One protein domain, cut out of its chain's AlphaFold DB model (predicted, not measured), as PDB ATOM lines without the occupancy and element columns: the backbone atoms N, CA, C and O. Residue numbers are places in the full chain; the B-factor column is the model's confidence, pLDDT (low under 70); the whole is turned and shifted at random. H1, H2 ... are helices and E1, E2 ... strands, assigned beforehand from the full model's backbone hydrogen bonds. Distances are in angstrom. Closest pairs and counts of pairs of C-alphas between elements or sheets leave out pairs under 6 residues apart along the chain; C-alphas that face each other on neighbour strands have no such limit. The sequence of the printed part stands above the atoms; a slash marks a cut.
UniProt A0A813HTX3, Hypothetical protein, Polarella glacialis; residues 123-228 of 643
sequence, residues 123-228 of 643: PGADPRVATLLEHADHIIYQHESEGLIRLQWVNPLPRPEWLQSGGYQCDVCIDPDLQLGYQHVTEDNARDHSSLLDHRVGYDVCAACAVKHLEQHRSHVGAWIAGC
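This is residues 123 to 228 of the 643 residues of the protein "Hypothetical protein" of Polarella glacialis (UniProt A0A813HTX3). Little regular structure: long loops and a small antiparallel sheet, order E1 E2 E3, make the body, and helix H1 starts over one face and sticks out with residues 218 to 226. The printed part has 106 residues, 38 in named elements, mixed in class, E1, E2, E3, H1 along the chain. It is compact, with a radius of gyration of the C-alphas of 14.4 A, but elongated, spanning 51 by 32 by 26 A.

E1, residues 138 to 143, spans 15.3 A from C-alpha 138 at (160.935, 161.885, 241.051). E2, residues 147 to 154, spans 21.7 A; E3, residues 181 to 184, 9.9 A. H1, residues 207 to 226, runs 28.0 A to C-alpha 226 at (154.687, 159.428, 215.290).

The strands form a meander, each the antiparallel neighbour of the one before. Within hydrogen-bond range are N 141 and O 149, 2.8 A, in hairpin E1 and E2, and N 152 and O 183, 2.8 A, in hairpin E2 and E3. H1 and the sheet make two layers, a helix on one face: height over the sheet 11.2 A, over E1, across the strands at 74 degrees to E1 on the local plane. The closest C-alphas of E1 and H1, those of Tyr 141 and His 213, are 7.7 A apart, and the closest of E3 and H1, those of Gly 181 and Ala 207, are 5.6 A apart. In H1 every O i to N i+4 pair is within hydrogen-bond range.

The printed part has no cut. Links E2 to E3 and E3 to H1 are long. Residues 161 to 166, 187 to 188 and 194 to 201 have pLDDT under 70.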
ATOM      1  N   PRO A 123     165.326 150.254 254.435       92.00
ATOM      2  CA  PRO A 123     164.780 150.199 253.084       92.00
ATOM      3  C   PRO A 123     164.429 148.762 252.679       92.00
ATOM      4  O   PRO A 123     165.234 147.842 252.837       92.00
ATOM      5  N   GLY A 124     163.225 148.571 252.139       91.19
ATOM      6  CA  GLY A 124     162.813 147.314 251.520       91.19
ATOM      7  C   GLY A 124     163.491 147.091 250.165       91.19
ATOM      8  O   GLY A 124     164.181 147.971 249.644       91.19
ATOM      9  N   ALA A 125     163.267 145.922 249.560       95.31
ATOM     10  CA  ALA A 125     163.677 145.681 248.177       95.31
ATOM     11  C   ALA A 125     162.999 146.700 247.245       95.31
ATOM     12  O   ALA A 125     161.795 146.918 247.356       95.31
ATOM     13  N   ASP A 126     163.769 147.329 246.355       92.00
ATOM     14  CA  ASP A 126     163.250 148.350 245.444       92.00
ATOM     15  C   ASP A 126     162.500 147.681 244.272       92.00
ATOM     16  O   ASP A 126     163.143 147.076 243.409       92.00
ATOM     17  N   PRO A 127     161.156 147.767 244.206       92.12
ATOM     18  CA  PRO A 127     160.372 147.147 243.140       92.12
ATOM     19  C   PRO A 127     160.550 147.844 241.786       92.12
ATOM     20  O   PRO A 127     159.999 147.375 240.794       92.12
ATOM     21  N   ARG A 128     161.278 148.970 241.727       90.25
ATOM     22  CA  ARG A 128     161.575 149.680 240.479       90.25
ATOM     23  C   ARG A 128     162.722 149.043 239.695       90.25
ATOM     24  O   ARG A 128     162.889 149.382 238.525       90.25
ATOM     25  N   VAL A 129     163.521 148.163 240.304       90.00
ATOM     26  CA  VAL A 129     164.635 147.480 239.622       90.00
ATOM     27  C   VAL A 129     164.110 146.727 238.397       90.00
ATOM     28  O   VAL A 129     163.124 145.999 238.503       90.00
ATOM     29  N   ALA A 130     164.772 146.895 237.246       87.69
ATOM     30  CA  ALA A 130     164.355 146.354 235.952       87.69
ATOM     31  C   ALA A 130     162.989 146.865 235.441       87.69
ATOM     32  O   ALA A 130     162.321 146.189 234.658       87.69
ATOM     33  N   THR A 131     162.573 148.066 235.855       86.88
ATOM     34  CA  THR A 131     161.384 148.760 235.330       86.88
ATOM     35  C   THR A 131     161.765 150.106 234.710       86.88
ATOM     36  O   THR A 131     162.893 150.572 234.848       86.88
ATOM     37  N   LEU A 132     160.807 150.793 234.075       82.38
ATOM     38  CA  LEU A 132     161.003 152.165 233.576       82.38
ATOM     39  C   LEU A 132     161.307 153.189 234.682       82.38
ATOM     40  O   LEU A 132     161.771 154.287 234.386       82.38
ATOM     41  N   LEU A 133     161.033 152.837 235.938       85.00
ATOM     42  CA  LEU A 133     161.287 153.663 237.113       85.00
ATOM     43  C   LEU A 133     162.622 153.350 237.789       85.00
ATOM     44  O   LEU A 133     162.895 153.866 238.875       85.00
ATOM     45  N   GLU A 134     163.456 152.495 237.201       84.00
ATOM     46  CA  GLU A 134     164.769 152.210 237.760       84.00
ATOM     47  C   GLU A 134     165.576 153.519 237.858       84.00
ATOM     48  O   GLU A 134     165.824 154.190 236.860       84.00
ATOM     49  N   HIS A 135     165.924 153.911 239.091       80.25
ATOM     50  CA  HIS A 135     166.588 155.183 239.440       80.25
ATOM     51  C   HIS A 135     165.734 156.463 239.333       80.25
ATOM     52  O   HIS A 135     166.251 157.569 239.487       80.25
ATOM     53  N   ALA A 136     164.426 156.332 239.129       82.44
ATOM     54  CA  ALA A 136     163.490 157.447 239.051       82.44
ATOM     55  C   ALA A 136     163.055 157.940 240.437       82.44
ATOM     56  O   ALA A 136     162.009 157.528 240.944       82.44
ATOM     57  N   ASP A 137     163.824 158.818 241.073       86.31
ATOM     58  CA  ASP A 137     163.458 159.317 242.406       86.31
ATOM     59  C   ASP A 137     162.317 160.341 242.378       86.31
ATOM     60  O   ASP A 137     161.611 160.482 243.374       86.31
ATOM     61  N   HIS A 138     162.073 160.988 241.237       85.56
ATOM     62  CA  HIS A 138     160.935 161.885 241.051       85.56
ATOM     63  C   HIS A 138     160.193 161.583 239.750       85.56
ATOM     64  O   HIS A 138     160.802 161.313 238.712       85.56
ATOM     65  N   ILE A 139     158.867 161.684 239.799       86.38
ATOM     66  CA  ILE A 139     157.989 161.624 238.629       86.38
ATOM     67  C   ILE A 139     156.963 162.751 238.697       86.38
ATOM     68  O   ILE A 139     156.604 163.214 239.779       86.38
ATOM     69  N   ILE A 140     156.464 163.182 237.543       83.81
ATOM     70  CA  ILE A 140     155.266 164.019 237.485       83.81
ATOM     71  C   ILE A 140     154.093 163.123 237.124       83.81
ATOM     72  O   ILE A 140     154.147 162.368 236.154       83.81
ATOM     73  N   TYR A 141     153.044 163.229 237.919       85.00
ATOM     74  CA  TYR A 141     151.825 162.460 237.793       85.00
ATOM     75  C   TYR A 141     150.680 163.400 237.418       85.00
ATOM     76  O   TYR A 141     150.571 164.502 237.954       85.00
ATOM     77  N   GLN A 142     149.834 162.988 236.480       83.00
ATOM     78  CA  GLN A 142     148.657 163.761 236.086       83.00
ATOM     79  C   GLN A 142     147.449 163.310 236.906       83.00
ATOM     80  O   GLN A 142     146.836 162.289 236.611       83.00
ATOM     81  N   HIS A 143     147.134 164.079 237.944       83.62
ATOM     82  CA  HIS A 143     145.965 163.915 238.793       83.62
ATOM     83  C   HIS A 143     144.729 164.563 238.158       83.62
ATOM     84  O   HIS A 143     144.805 165.678 237.639       83.62
ATOM     85  N   GLU A 144     143.575 163.902 238.248       79.50
ATOM     86  CA  GLU A 144     142.335 164.357 237.605       79.50
ATOM     87  C   GLU A 144     141.864 165.729 238.110       79.50
ATOM     88  O   GLU A 144     141.426 166.564 237.321       79.50
ATOM     89  N   SER A 145     141.987 165.991 239.416       73.00
ATOM     90  CA  SER A 145     141.515 167.243 240.029       73.00
ATOM     91  C   SER A 145     142.616 168.262 240.323       73.00
ATOM     92  O   SER A 145     142.336 169.457 240.412       73.00
ATOM     93  N   GLU A 146     143.867 167.817 240.465       72.06
ATOM     94  CA  GLU A 146     144.993 168.685 240.851       72.06
ATOM     95  C   GLU A 146     145.881 169.050 239.651       72.06
ATOM     96  O   GLU A 146     146.713 169.957 239.732       72.06
ATOM     97  N   GLY A 147     145.677 168.395 238.505       79.62
ATOM     98  CA  GLY A 147     146.531 168.536 237.336       79.62
ATOM     99  C   GLY A 147     147.870 167.839 237.551       79.62
ATOM    100  O   GLY A 147     147.928 166.703 238.008       79.62
ATOM    101  N   LEU A 148     148.966 168.497 237.186       80.00
ATOM    102  CA  LEU A 148     150.301 167.917 237.322       80.00
ATOM    103  C   LEU A 148     150.796 168.045 238.765       80.00
ATOM    104  O   LEU A 148     151.031 169.155 239.244       80.00
ATOM    105  N   ILE A 149     151.000 166.907 239.420       83.62
ATOM    106  CA  ILE A 149     151.575 166.803 240.761       83.62
ATOM    107  C   ILE A 149     152.941 166.124 240.699       83.62
ATOM    108  O   ILE A 149     153.211 165.309 239.815       83.62
ATOM    109  N   ARG A 150     153.828 166.463 241.635       85.88
ATOM    110  CA  ARG A 150     155.180 165.900 241.703       85.88
ATOM    111  C   ARG A 150     155.233 164.819 242.762       85.88
ATOM    112  O   ARG A 150     154.995 165.094 243.932       85.88
ATOM    113  N   LEU A 151     155.572 163.600 242.365       90.44
ATOM    114  CA  LEU A 151     155.734 162.501 243.299       90.44
ATOM    115  C   LEU A 151     157.211 162.167 243.493       90.44
ATOM    116  O   LEU A 151     157.981 162.145 242.534       90.44
ATOM    117  N   GLN A 152     157.594 161.882 244.732       91.75
ATOM    118  CA  GLN A 152     158.939 161.479 245.125       91.75
ATOM    119  C   GLN A 152     158.928 160.045 245.639       91.75
ATOM    120  O   GLN A 152     158.101 159.693 246.477       91.75
ATOM    121  N   TRP A 153     159.870 159.234 245.175       93.38
ATOM    122  CA  TRP A 153     160.072 157.887 245.680       93.38
ATOM    123  C   TRP A 153     160.563 157.889 247.129       93.38
ATOM    124  O   TRP A 153     161.526 158.577 247.472       93.38
ATOM    125  N   VAL A 154     159.947 157.059 247.967       93.44
ATOM    126  CA  VAL A 154     160.335 156.873 249.364       93.44
ATOM    127  C   VAL A 154     160.288 155.394 249.729       93.44
ATOM    128  O   VAL A 154     159.296 154.704 249.489       93.44
ATOM    129  N   ASN A 155     161.369 154.908 250.338       93.50
ATOM    130  CA  ASN A 155     161.511 153.518 250.749       93.50
ATOM    131  C   ASN A 155     162.271 153.410 252.091       93.50
ATOM    132  O   ASN A 155     163.495 153.571 252.096       93.50
ATOM    133  N   PRO A 156     161.581 153.117 253.209       91.62
ATOM    134  CA  PRO A 156     160.122 153.069 253.357       91.62
ATOM    135  C   PRO A 156     159.505 154.476 253.393       91.62
ATOM    136  O   PRO A 156     160.191 155.450 253.704       91.62
ATOM    137  N   LEU A 157     158.202 154.586 253.129       89.44
ATOM    138  CA  LEU A 157     157.424 155.802 253.365       89.44
ATOM    139  C   LEU A 157     157.582 156.269 254.827       89.44
ATOM    140  O   LEU A 157     157.785 155.436 255.724       89.44
ATOM    141  N   PRO A 158     157.497 157.590 255.094       85.94
ATOM    142  CA  PRO A 158     157.705 158.129 256.434       85.94
ATOM    143  C   PRO A 158     156.734 157.481 257.407       85.94
ATOM    144  O   PRO A 158     155.567 157.360 257.089       85.94
ATOM    145  N   ARG A 159     157.159 157.071 258.598       80.81
ATOM    146  CA  ARG A 159     156.242 156.448 259.565       80.81
ATOM    147  C   ARG A 159     155.004 157.349 259.773       80.81
ATOM    148  O   ARG A 159     155.207 158.510 260.130       80.81
ATOM    149  N   PRO A 160     153.766 156.859 259.564       73.56
ATOM    150  CA  PRO A 160     152.577 157.703 259.646       73.56
ATOM    151  C   PRO A 160     152.474 158.354 261.029       73.56
ATOM    152  O   PRO A 160     152.711 157.704 262.059       73.56
ATOM    153  N   GLU A 161     152.158 159.650 261.052       69.69
ATOM    154  CA  GLU A 161     151.863 160.363 262.292       69.69
ATOM    155  C   GLU A 161     150.508 159.888 262.846       69.69
ATOM    156  O   GLU A 161     149.583 159.555 262.106       69.69
ATOM    157  N   TRP A 162     150.433 159.766 264.173       61.19
ATOM    158  CA  TRP A 162     149.308 159.196 264.919       61.19
ATOM    159  C   TRP A 162     147.932 159.773 264.499       61.19
ATOM    160  O   TRP A 162     147.784 160.985 264.378       61.19
ATOM    161  N   LEU A 163     146.924 158.888 264.370       51.75
ATOM    162  CA  LEU A 163     145.474 159.127 264.145       51.75
ATOM    163  C   LEU A 163     144.885 158.985 262.730       51.75
ATOM    164  O   LEU A 163     143.691 159.237 262.569       51.75
ATOM    165  N   GLN A 164     145.614 158.478 261.738       55.56
ATOM    166  CA  GLN A 164     144.948 157.928 260.549       55.56
ATOM    167  C   GLN A 164     144.765 156.429 260.744       55.56
ATOM    168  O   GLN A 164     145.722 155.685 260.939       55.56
ATOM    169  N   SER A 165     143.514 155.986 260.813       53.72
ATOM    170  CA  SER A 165     143.164 154.571 260.848       53.72
ATOM    171  C   SER A 165     143.533 153.943 259.500       53.72
ATOM    172  O   SER A 165     142.716 153.931 258.583       53.72
ATOM    173  N   GLY A 166     144.777 153.491 259.367       63.53
ATOM    174  CA  GLY A 166     145.319 152.893 258.147       63.53
ATOM    175  C   GLY A 166     146.800 153.222 257.977       63.53
ATOM    176  O   GLY A 166     147.273 154.249 258.464       63.53
ATOM    177  N   GLY A 167     147.551 152.334 257.323       75.81
ATOM    178  CA  GLY A 167     148.852 152.701 256.760       75.81
ATOM    179  C   GLY A 167     148.679 153.691 255.608       75.81
ATOM    180  O   GLY A 167     147.585 154.208 255.375       75.81
ATOM    181  N   TYR A 168     149.750 153.948 254.857       85.69
ATOM    182  CA  TYR A 168     149.546 154.595 253.565       85.69
ATOM    183  C   TYR A 168     148.785 153.655 252.652       85.69
ATOM    184  O   TYR A 168     148.986 152.440 252.673       85.69
ATOM    185  N   GLN A 169     147.935 154.250 251.835       90.19
ATOM    186  CA  GLN A 169     147.206 153.551 250.807       90.19
ATOM    187  C   GLN A 169     147.654 154.081 249.455       90.19
ATOM    188  O   GLN A 169     147.846 155.281 249.299       90.19
ATOM    189  N   CYS A 170     147.808 153.204 248.467       93.31
ATOM    190  CA  CYS A 170     147.967 153.673 247.096       93.31
ATOM    191  C   CYS A 170     146.656 154.325 246.639       93.31
ATOM    192  O   CYS A 170     145.651 153.632 246.511       93.31
ATOM    193  N   ASP A 171     146.650 155.619 246.334       91.81
ATOM    194  CA  ASP A 171     145.449 156.346 245.905       91.81
ATOM    195  C   ASP A 171     144.944 155.920 244.517       91.81
ATOM    196  O   ASP A 171     143.811 156.222 244.151       91.81
ATOM    197  N   VAL A 172     145.753 155.169 243.758       92.12
ATOM    198  CA  VAL A 172     145.384 154.642 242.436       92.12
ATOM    199  C   VAL A 172     144.744 153.254 242.532       92.12
ATOM    200  O   VAL A 172     143.644 153.047 242.026       92.12
ATOM    201  N   CYS A 173     145.417 152.278 243.154       94.69
ATOM    202  CA  CYS A 173     144.912 150.898 243.250       94.69
ATOM    203  C   CYS A 173     144.251 150.556 244.587       94.69
ATOM    204  O   CYS A 173     143.763 149.439 244.740       94.69
ATOM    205  N   ILE A 174     144.219 151.497 245.535       92.69
ATOM    206  CA  ILE A 174     143.569 151.355 246.844       92.69
ATOM    207  C   ILE A 174     144.232 150.246 247.697       92.69
ATOM    208  O   ILE A 174     143.630 149.724 248.630       92.69
ATOM    209  N   ASP A 175     145.499 149.909 247.427       91.31
ATOM    210  CA  ASP A 175     146.298 148.973 248.240       91.31
ATOM    211  C   ASP A 175     146.549 149.563 249.641       91.31
ATOM    212  O   ASP A 175     147.230 150.587 249.711       91.31
ATOM    213  N   PRO A 176     145.990 148.986 250.727       85.88
ATOM    214  CA  PRO A 176     145.975 149.588 252.064       85.88
ATOM    215  C   PRO A 176     147.291 149.457 252.848       85.88
ATOM    216  O   PRO A 176     147.406 150.052 253.920       85.88
ATOM    217  N   ASP A 177     148.260 148.687 252.342       86.06
ATOM    218  CA  ASP A 177     149.508 148.359 253.041       86.06
ATOM    219  C   ASP A 177     150.734 148.946 252.327       86.06
ATOM    220  O   ASP A 177     151.800 148.326 252.225       86.06
ATOM    221  N   LEU A 178     150.608 150.176 251.826       91.50
ATOM    222  CA  LEU A 178     151.692 150.835 251.116       91.50
ATOM    223  C   LEU A 178     152.809 151.227 252.095       91.50
ATOM    224  O   LEU A 178     152.726 152.199 252.840       91.50
ATOM    225  N   GLN A 179     153.896 150.459 252.092       91.00
ATOM    226  CA  GLN A 179     155.066 150.723 252.941       91.00
ATOM    227  C   GLN A 179     156.160 151.513 252.225       91.00
ATOM    228  O   GLN A 179     157.014 152.107 252.875       91.00
ATOM    229  N   LEU A 180     156.160 151.500 250.897       93.88
ATOM    230  CA  LEU A 180     157.120 152.178 250.033       93.88
ATOM    231  C   LEU A 180     156.421 152.531 248.724       93.88
ATOM    232  O   LEU A 180     155.565 151.787 248.246       93.88
ATOM    233  N   GLY A 181     156.759 153.674 248.151       94.69
ATOM    234  CA  GLY A 181     156.015 154.210 247.023       94.69
ATOM    235  C   GLY A 181     156.440 155.623 246.681       94.69
ATOM    236  O   GLY A 181     157.382 156.172 247.247       94.69
ATOM    237  N   TYR A 182     155.721 156.209 245.743       94.38
ATOM    238  CA  TYR A 182     155.821 157.608 245.384       94.38
ATOM    239  C   TYR A 182     154.851 158.419 246.238       94.38
ATOM    240  O   TYR A 182     153.659 158.153 246.192       94.38
ATOM    241  N   GLN A 183     155.332 159.407 246.984       93.06
ATOM    242  CA  GLN A 183     154.477 160.334 247.732       93.06
ATOM    243  C   GLN A 183     154.425 161.690 247.033       93.06
ATOM    244  O   GLN A 183     155.441 162.161 246.517       93.06
ATOM    245  N   HIS A 184     153.276 162.352 247.057       90.31
ATOM    246  CA  HIS A 184     153.150 163.723 246.584       90.31
ATOM    247  C   HIS A 184     153.949 164.656 247.482       90.31
ATOM    248  O   HIS A 184     153.760 164.726 248.702       90.31
ATOM    249  N   VAL A 185     154.874 165.366 246.850       85.56
ATOM    250  CA  VAL A 185     155.704 166.366 247.496       85.56
ATOM    251  C   VAL A 185     155.458 167.731 246.890       85.56
ATOM    252  O   VAL A 185     155.253 167.898 245.688       85.56
ATOM    253  N   THR A 186     155.546 168.736 247.745       80.19
ATOM    254  CA  THR A 186     155.667 170.114 247.318       80.19
ATOM    255  C   THR A 186     156.988 170.318 246.575       80.19
ATOM    256  O   THR A 186     157.901 169.489 246.568       80.19
ATOM    257  N   GLU A 187     157.124 171.483 245.957       68.62
ATOM    258  CA  GLU A 187     158.316 171.835 245.193       68.62
ATOM    259  C   GLU A 187     159.592 171.918 246.079       68.62
ATOM    260  O   GLU A 187     160.703 171.814 245.578       68.62
ATOM    261  N   ASP A 188     159.456 172.038 247.410       68.25
ATOM    262  CA  ASP A 188     160.556 171.953 248.388       68.25
ATOM    263  C   ASP A 188     160.826 170.539 248.936       68.25
ATOM    264  O   ASP A 188     161.495 170.402 249.960       68.25
ATOM    265  N   ASN A 189     160.325 169.493 248.268       75.19
ATOM    266  CA  ASN A 189     160.431 168.087 248.687       75.19
ATOM    267  C   ASN A 189     159.814 167.801 250.068       75.19
ATOM    268  O   ASN A 189     160.109 166.776 250.684       75.19
ATOM    269  N   ALA A 190     158.968 168.697 250.582       79.75
ATOM    270  CA  ALA A 190     158.168 168.404 251.758       79.75
ATOM    271  C   ALA A 190     156.949 167.596 251.314       79.75
ATOM    272  O   ALA A 190     156.394 167.853 250.250       79.75
ATOM    273  N   ARG A 191     156.513 166.626 252.121       82.69
ATOM    274  CA  ARG A 191     155.258 165.917 251.853       82.69
ATOM    275  C   ARG A 191     154.130 166.941 251.762       82.69
ATOM    276  O   ARG A 191     153.967 167.766 252.666       82.69
ATOM    277  N   ASP A 192     153.370 166.910 250.671       78.94
ATOM    278  CA  ASP A 192     152.205 167.774 250.575       78.94
ATOM    279  C   ASP A 192     151.083 167.172 251.423       78.94
ATOM    280  O   ASP A 192     150.539 166.118 251.115       78.94
ATOM    281  N   HIS A 193     150.764 167.820 252.542       72.62
ATOM    282  CA  HIS A 193     149.675 167.400 253.423       72.62
ATOM    283  C   HIS A 193     148.307 167.923 252.970       72.62
ATOM    284  O   HIS A 193     147.296 167.615 253.601       72.62
ATOM    285  N   SER A 194     148.252 168.748 251.922       60.16
ATOM    286  CA  SER A 194     146.990 169.275 251.424       60.16
ATOM    287  C   SER A 194     146.308 168.288 250.484       60.16
ATOM    288  O   SER A 194     146.645 168.213 249.315       60.16
ATOM    289  N   SER A 195     145.302 167.570 250.986       51.53
ATOM    290  CA  SER A 195     144.197 167.121 250.134       51.53
ATOM    291  C   SER A 195     143.119 168.190 250.198       51.53
ATOM    292  O   SER A 195     142.573 168.475 251.266       51.53
ATOM    293  N   LEU A 196     142.839 168.831 249.066       45.69
ATOM    294  CA  LEU A 196     141.781 169.840 248.977       45.69
ATOM    295  C   LEU A 196     140.376 169.226 248.925       45.69
ATOM    296  O   LEU A 196     139.410 169.975 249.065       45.69
ATOM    297  N   LEU A 197     140.250 167.908 248.722       44.38
ATOM    298  CA  LEU A 197     138.967 167.307 248.362       44.38
ATOM    299  C   LEU A 197     138.428 166.234 249.326       44.38
ATOM    300  O   LEU A 197     137.212 166.181 249.438       44.38
ATOM    301  N   ASP A 198     139.231 165.479 250.101       49.53
ATOM    302  CA  ASP A 198     138.682 164.258 250.752       49.53
ATOM    303  C   ASP A 198     139.171 163.904 252.174       49.53
ATOM    304  O   ASP A 198     139.126 162.741 252.572       49.53
ATOM    305  N   HIS A 199     139.649 164.855 252.985       51.59
ATOM    306  CA  HIS A 199     140.215 164.563 254.326       51.59
ATOM    307  C   HIS A 199     141.394 163.561 254.340       51.59
ATOM    308  O   HIS A 199     141.877 163.198 255.414       51.59
ATOM    309  N   ARG A 200     141.886 163.123 253.175       60.47
ATOM    310  CA  ARG A 200     143.110 162.328 253.038       60.47
ATOM    311  C   ARG A 200     144.323 163.238 253.229       60.47
ATOM    312  O   ARG A 200     144.237 164.439 253.003       60.47
ATOM    313  N   VAL A 201     145.453 162.715 253.694       62.31
ATOM    314  CA  VAL A 201     146.669 163.528 253.873       62.31
ATOM    315  C   VAL A 201     147.733 163.067 252.888       62.31
ATOM    316  O   VAL A 201     148.438 162.087 253.121       62.31
ATOM    317  N   GLY A 202     147.873 163.838 251.813       78.06
ATOM    318  CA  GLY A 202     148.782 163.556 250.705       78.06
ATOM    319  C   GLY A 202     148.153 162.718 249.599       78.06
ATOM    320  O   GLY A 202     146.951 162.457 249.618       78.06
ATOM    321  N   TYR A 203     148.988 162.367 248.623       88.06
ATOM    322  CA  TYR A 203     148.653 161.488 247.508       88.06
ATOM    323  C   TYR A 203     149.810 160.506 247.314       88.06
ATOM    324  O   TYR A 203     150.925 160.930 247.002       88.06
ATOM    325  N   ASP A 204     149.580 159.221 247.559       92.31
ATOM    326  CA  ASP A 204     150.607 158.182 247.558       92.31
ATOM    327  C   ASP A 204     150.325 157.145 246.454       92.31
ATOM    328  O   ASP A 204     149.201 156.693 246.255       92.31
ATOM    329  N   VAL A 205     151.348 156.737 245.704       94.06
ATOM    330  CA  VAL A 205     151.227 155.843 244.544       94.06
ATOM    331  C   VAL A 205     152.243 154.715 244.650       94.06
ATOM    332  O   VAL A 205     153.445 154.942 244.778       94.06
ATOM    333  N   CYS A 206     151.794 153.464 244.560       95.94
ATOM    334  CA  CYS A 206     152.705 152.323 244.538       95.94
ATOM    335  C   CYS A 206     153.535 152.284 243.245       95.94
ATOM    336  O   CYS A 206     153.112 152.785 242.200       95.94
ATOM    337  N   ALA A 207     154.704 151.635 243.285       93.62
ATOM    338  CA  ALA A 207     155.585 151.533 242.118       93.62
ATOM    339  C   ALA A 207     154.869 150.965 240.883       93.62
ATOM    340  O   ALA A 207     155.010 151.517 239.801       93.62
ATOM    341  N   ALA A 208     154.051 149.920 241.040       94.56
ATOM    342  CA  ALA A 208     153.329 149.308 239.923       94.56
ATOM    343  C   ALA A 208     152.343 150.283 239.250       94.56
ATOM    344  O   ALA A 208     152.267 150.338 238.023       94.56
ATOM    345  N   CYS A 209     151.622 151.089 240.036       94.88
ATOM    346  CA  CYS A 209     150.725 152.115 239.499       94.88
ATOM    347  C   CYS A 209     151.498 153.252 238.826       94.88
ATOM    348  O   CYS A 209     151.081 153.729 237.773       94.88
ATOM    349  N   ALA A 210     152.638 153.652 239.394       91.94
ATOM    350  CA  ALA A 210     153.521 154.636 238.783       91.94
ATOM    351  C   ALA A 210     154.106 154.132 237.448       91.94
ATOM    352  O   ALA A 210     154.094 154.876 236.470       91.94
ATOM    353  N   VAL A 211     154.546 152.866 237.366       90.38
ATOM    354  CA  VAL A 211     155.034 152.248 236.116       90.38
ATOM    355  C   VAL A 211     153.929 152.260 235.069       90.38
ATOM    356  O   VAL A 211     154.144 152.773 233.976       90.38
ATOM    357  N   LYS A 212     152.728 151.779 235.417       91.31
ATOM    358  CA  LYS A 212     151.585 151.757 234.497       91.31
ATOM    359  C   LYS A 212     151.235 153.156 233.981       91.31
ATOM    360  O   LYS A 212     150.972 153.317 232.792       91.31
ATOM    361  N   HIS A 213     151.246 154.166 234.855       89.25
ATOM    362  CA  HIS A 213     151.013 155.557 234.463       89.25
ATOM    363  C   HIS A 213     152.046 156.035 233.435       89.25
ATOM    364  O   HIS A 213     151.680 156.620 232.417       89.25
ATOM    365  N   LEU A 214     153.330 155.753 233.674       85.81
ATOM    366  CA  LEU A 214     154.392 156.117 232.742       85.81
ATOM    367  C   LEU A 214     154.305 155.354 231.425       85.81
ATOM    368  O   LEU A 214     154.455 155.965 230.378       85.81
ATOM    369  N   GLU A 215     154.024 154.054 231.442       86.69
ATOM    370  CA  GLU A 215     153.830 153.268 230.217       86.69
ATOM    371  C   GLU A 215     152.713 153.860 229.355       86.69
ATOM    372  O   GLU A 215     152.922 154.130 228.173       86.69
ATOM    373  N   GLN A 216     151.560 154.154 229.963       86.69
ATOM    374  CA  GLN A 216     150.442 154.802 229.279       86.69
ATOM    375  C   GLN A 216     150.841 156.172 228.724       86.69
ATOM    376  O   GLN A 216     150.548 156.481 227.568       86.69
ATOM    377  N   HIS A 217     151.530 156.995 229.517       83.56
ATOM    378  CA  HIS A 217     151.972 158.312 229.070       83.56
ATOM    379  C   HIS A 217     152.963 158.221 227.903       83.56
ATOM    380  O   HIS A 217     152.790 158.909 226.899       83.56
ATOM    381  N   ARG A 218     153.945 157.320 227.981       85.19
ATOM    382  CA  ARG A 218     154.931 157.080 226.922       85.19
ATOM    383  C   ARG A 218     154.286 156.597 225.640       85.19
ATOM    384  O   ARG A 218     154.662 157.074 224.574       85.19
ATOM    385  N   SER A 219     153.316 155.687 225.723       85.12
ATOM    386  CA  SER A 219     152.558 155.246 224.550       85.12
ATOM    387  C   SER A 219     151.823 156.417 223.899       85.12
ATOM    388  O   SER A 219     151.888 156.563 222.679       85.12
ATOM    389  N   HIS A 220     151.201 157.301 224.687       84.75
ATOM    390  CA  HIS A 220     150.550 158.502 224.158       84.75
ATOM    391  C   HIS A 220     151.543 159.486 223.522       84.75
ATOM    392  O   HIS A 220     151.308 159.953 222.409       84.75
ATOM    393  N   VAL A 221     152.670 159.777 224.181       85.06
ATOM    394  CA  VAL A 221     153.714 160.665 223.641       85.06
ATOM    395  C   VAL A 221     154.321 160.075 222.368       85.06
ATOM    396  O   VAL A 221     154.490 160.786 221.381       85.06
ATOM    397  N   GLY A 222     154.597 158.770 222.347       87.62
ATOM    398  CA  GLY A 222     155.102 158.064 221.173       87.62
ATOM    399  C   GLY A 222     154.126 158.118 219.997       87.62
ATOM    400  O   GLY A 222     154.543 158.418 218.878       87.62
ATOM    401  N   ALA A 223     152.831 157.901 220.247       87.00
ATOM    402  CA  ALA A 223     151.784 158.039 219.234       87.00
ATOM    403  C   ALA A 223     151.685 159.480 218.706       87.00
ATOM    404  O   ALA A 223     151.601 159.689 217.496       87.00
ATOM    405  N   TRP A 224     151.776 160.477 219.591       88.62
ATOM    406  CA  TRP A 224     151.753 161.889 219.212       88.62
ATOM    407  C   TRP A 224     152.963 162.290 218.350       88.62
ATOM    408  O   TRP A 224     152.784 162.917 217.304       88.62
ATOM    409  N   ILE A 225     154.183 161.879 218.727       89.31
ATOM    410  CA  ILE A 225     155.405 162.123 217.936       89.31
ATOM    411  C   ILE A 225     155.295 161.443 216.566       89.31
ATOM    412  O   ILE A 225     155.574 162.068 215.543       89.31
ATOM    413  N   ALA A 226     154.858 160.180 216.533       89.38
ATOM    414  CA  ALA A 226     154.687 159.428 215.290       89.38
ATOM    415  C   ALA A 226     153.654 160.072 214.350       89.38
ATOM    416  O   ALA A 226     153.809 160.011 213.131       89.38
ATOM    417  N   GLY A 227     152.629 160.715 214.915       88.31
ATOM    418  CA  GLY A 227     151.611 161.461 214.184       88.31
ATOM    419  C   GLY A 227     152.039 162.857 213.723       88.31
ATOM    420  O   GLY A 227     151.203 163.565 213.174       88.31
ATOM    421  N   CYS A 228     153.284 163.297 213.949       88.44
ATOM    422  CA  CYS A 228     153.768 164.612 213.518       88.44
ATOM    423  C   CYS A 228     154.158 164.605 212.021       88.44
ATOM    424  O   CYS A 228     155.169 163.979 211.669       88.44
TER     425      CYS A 228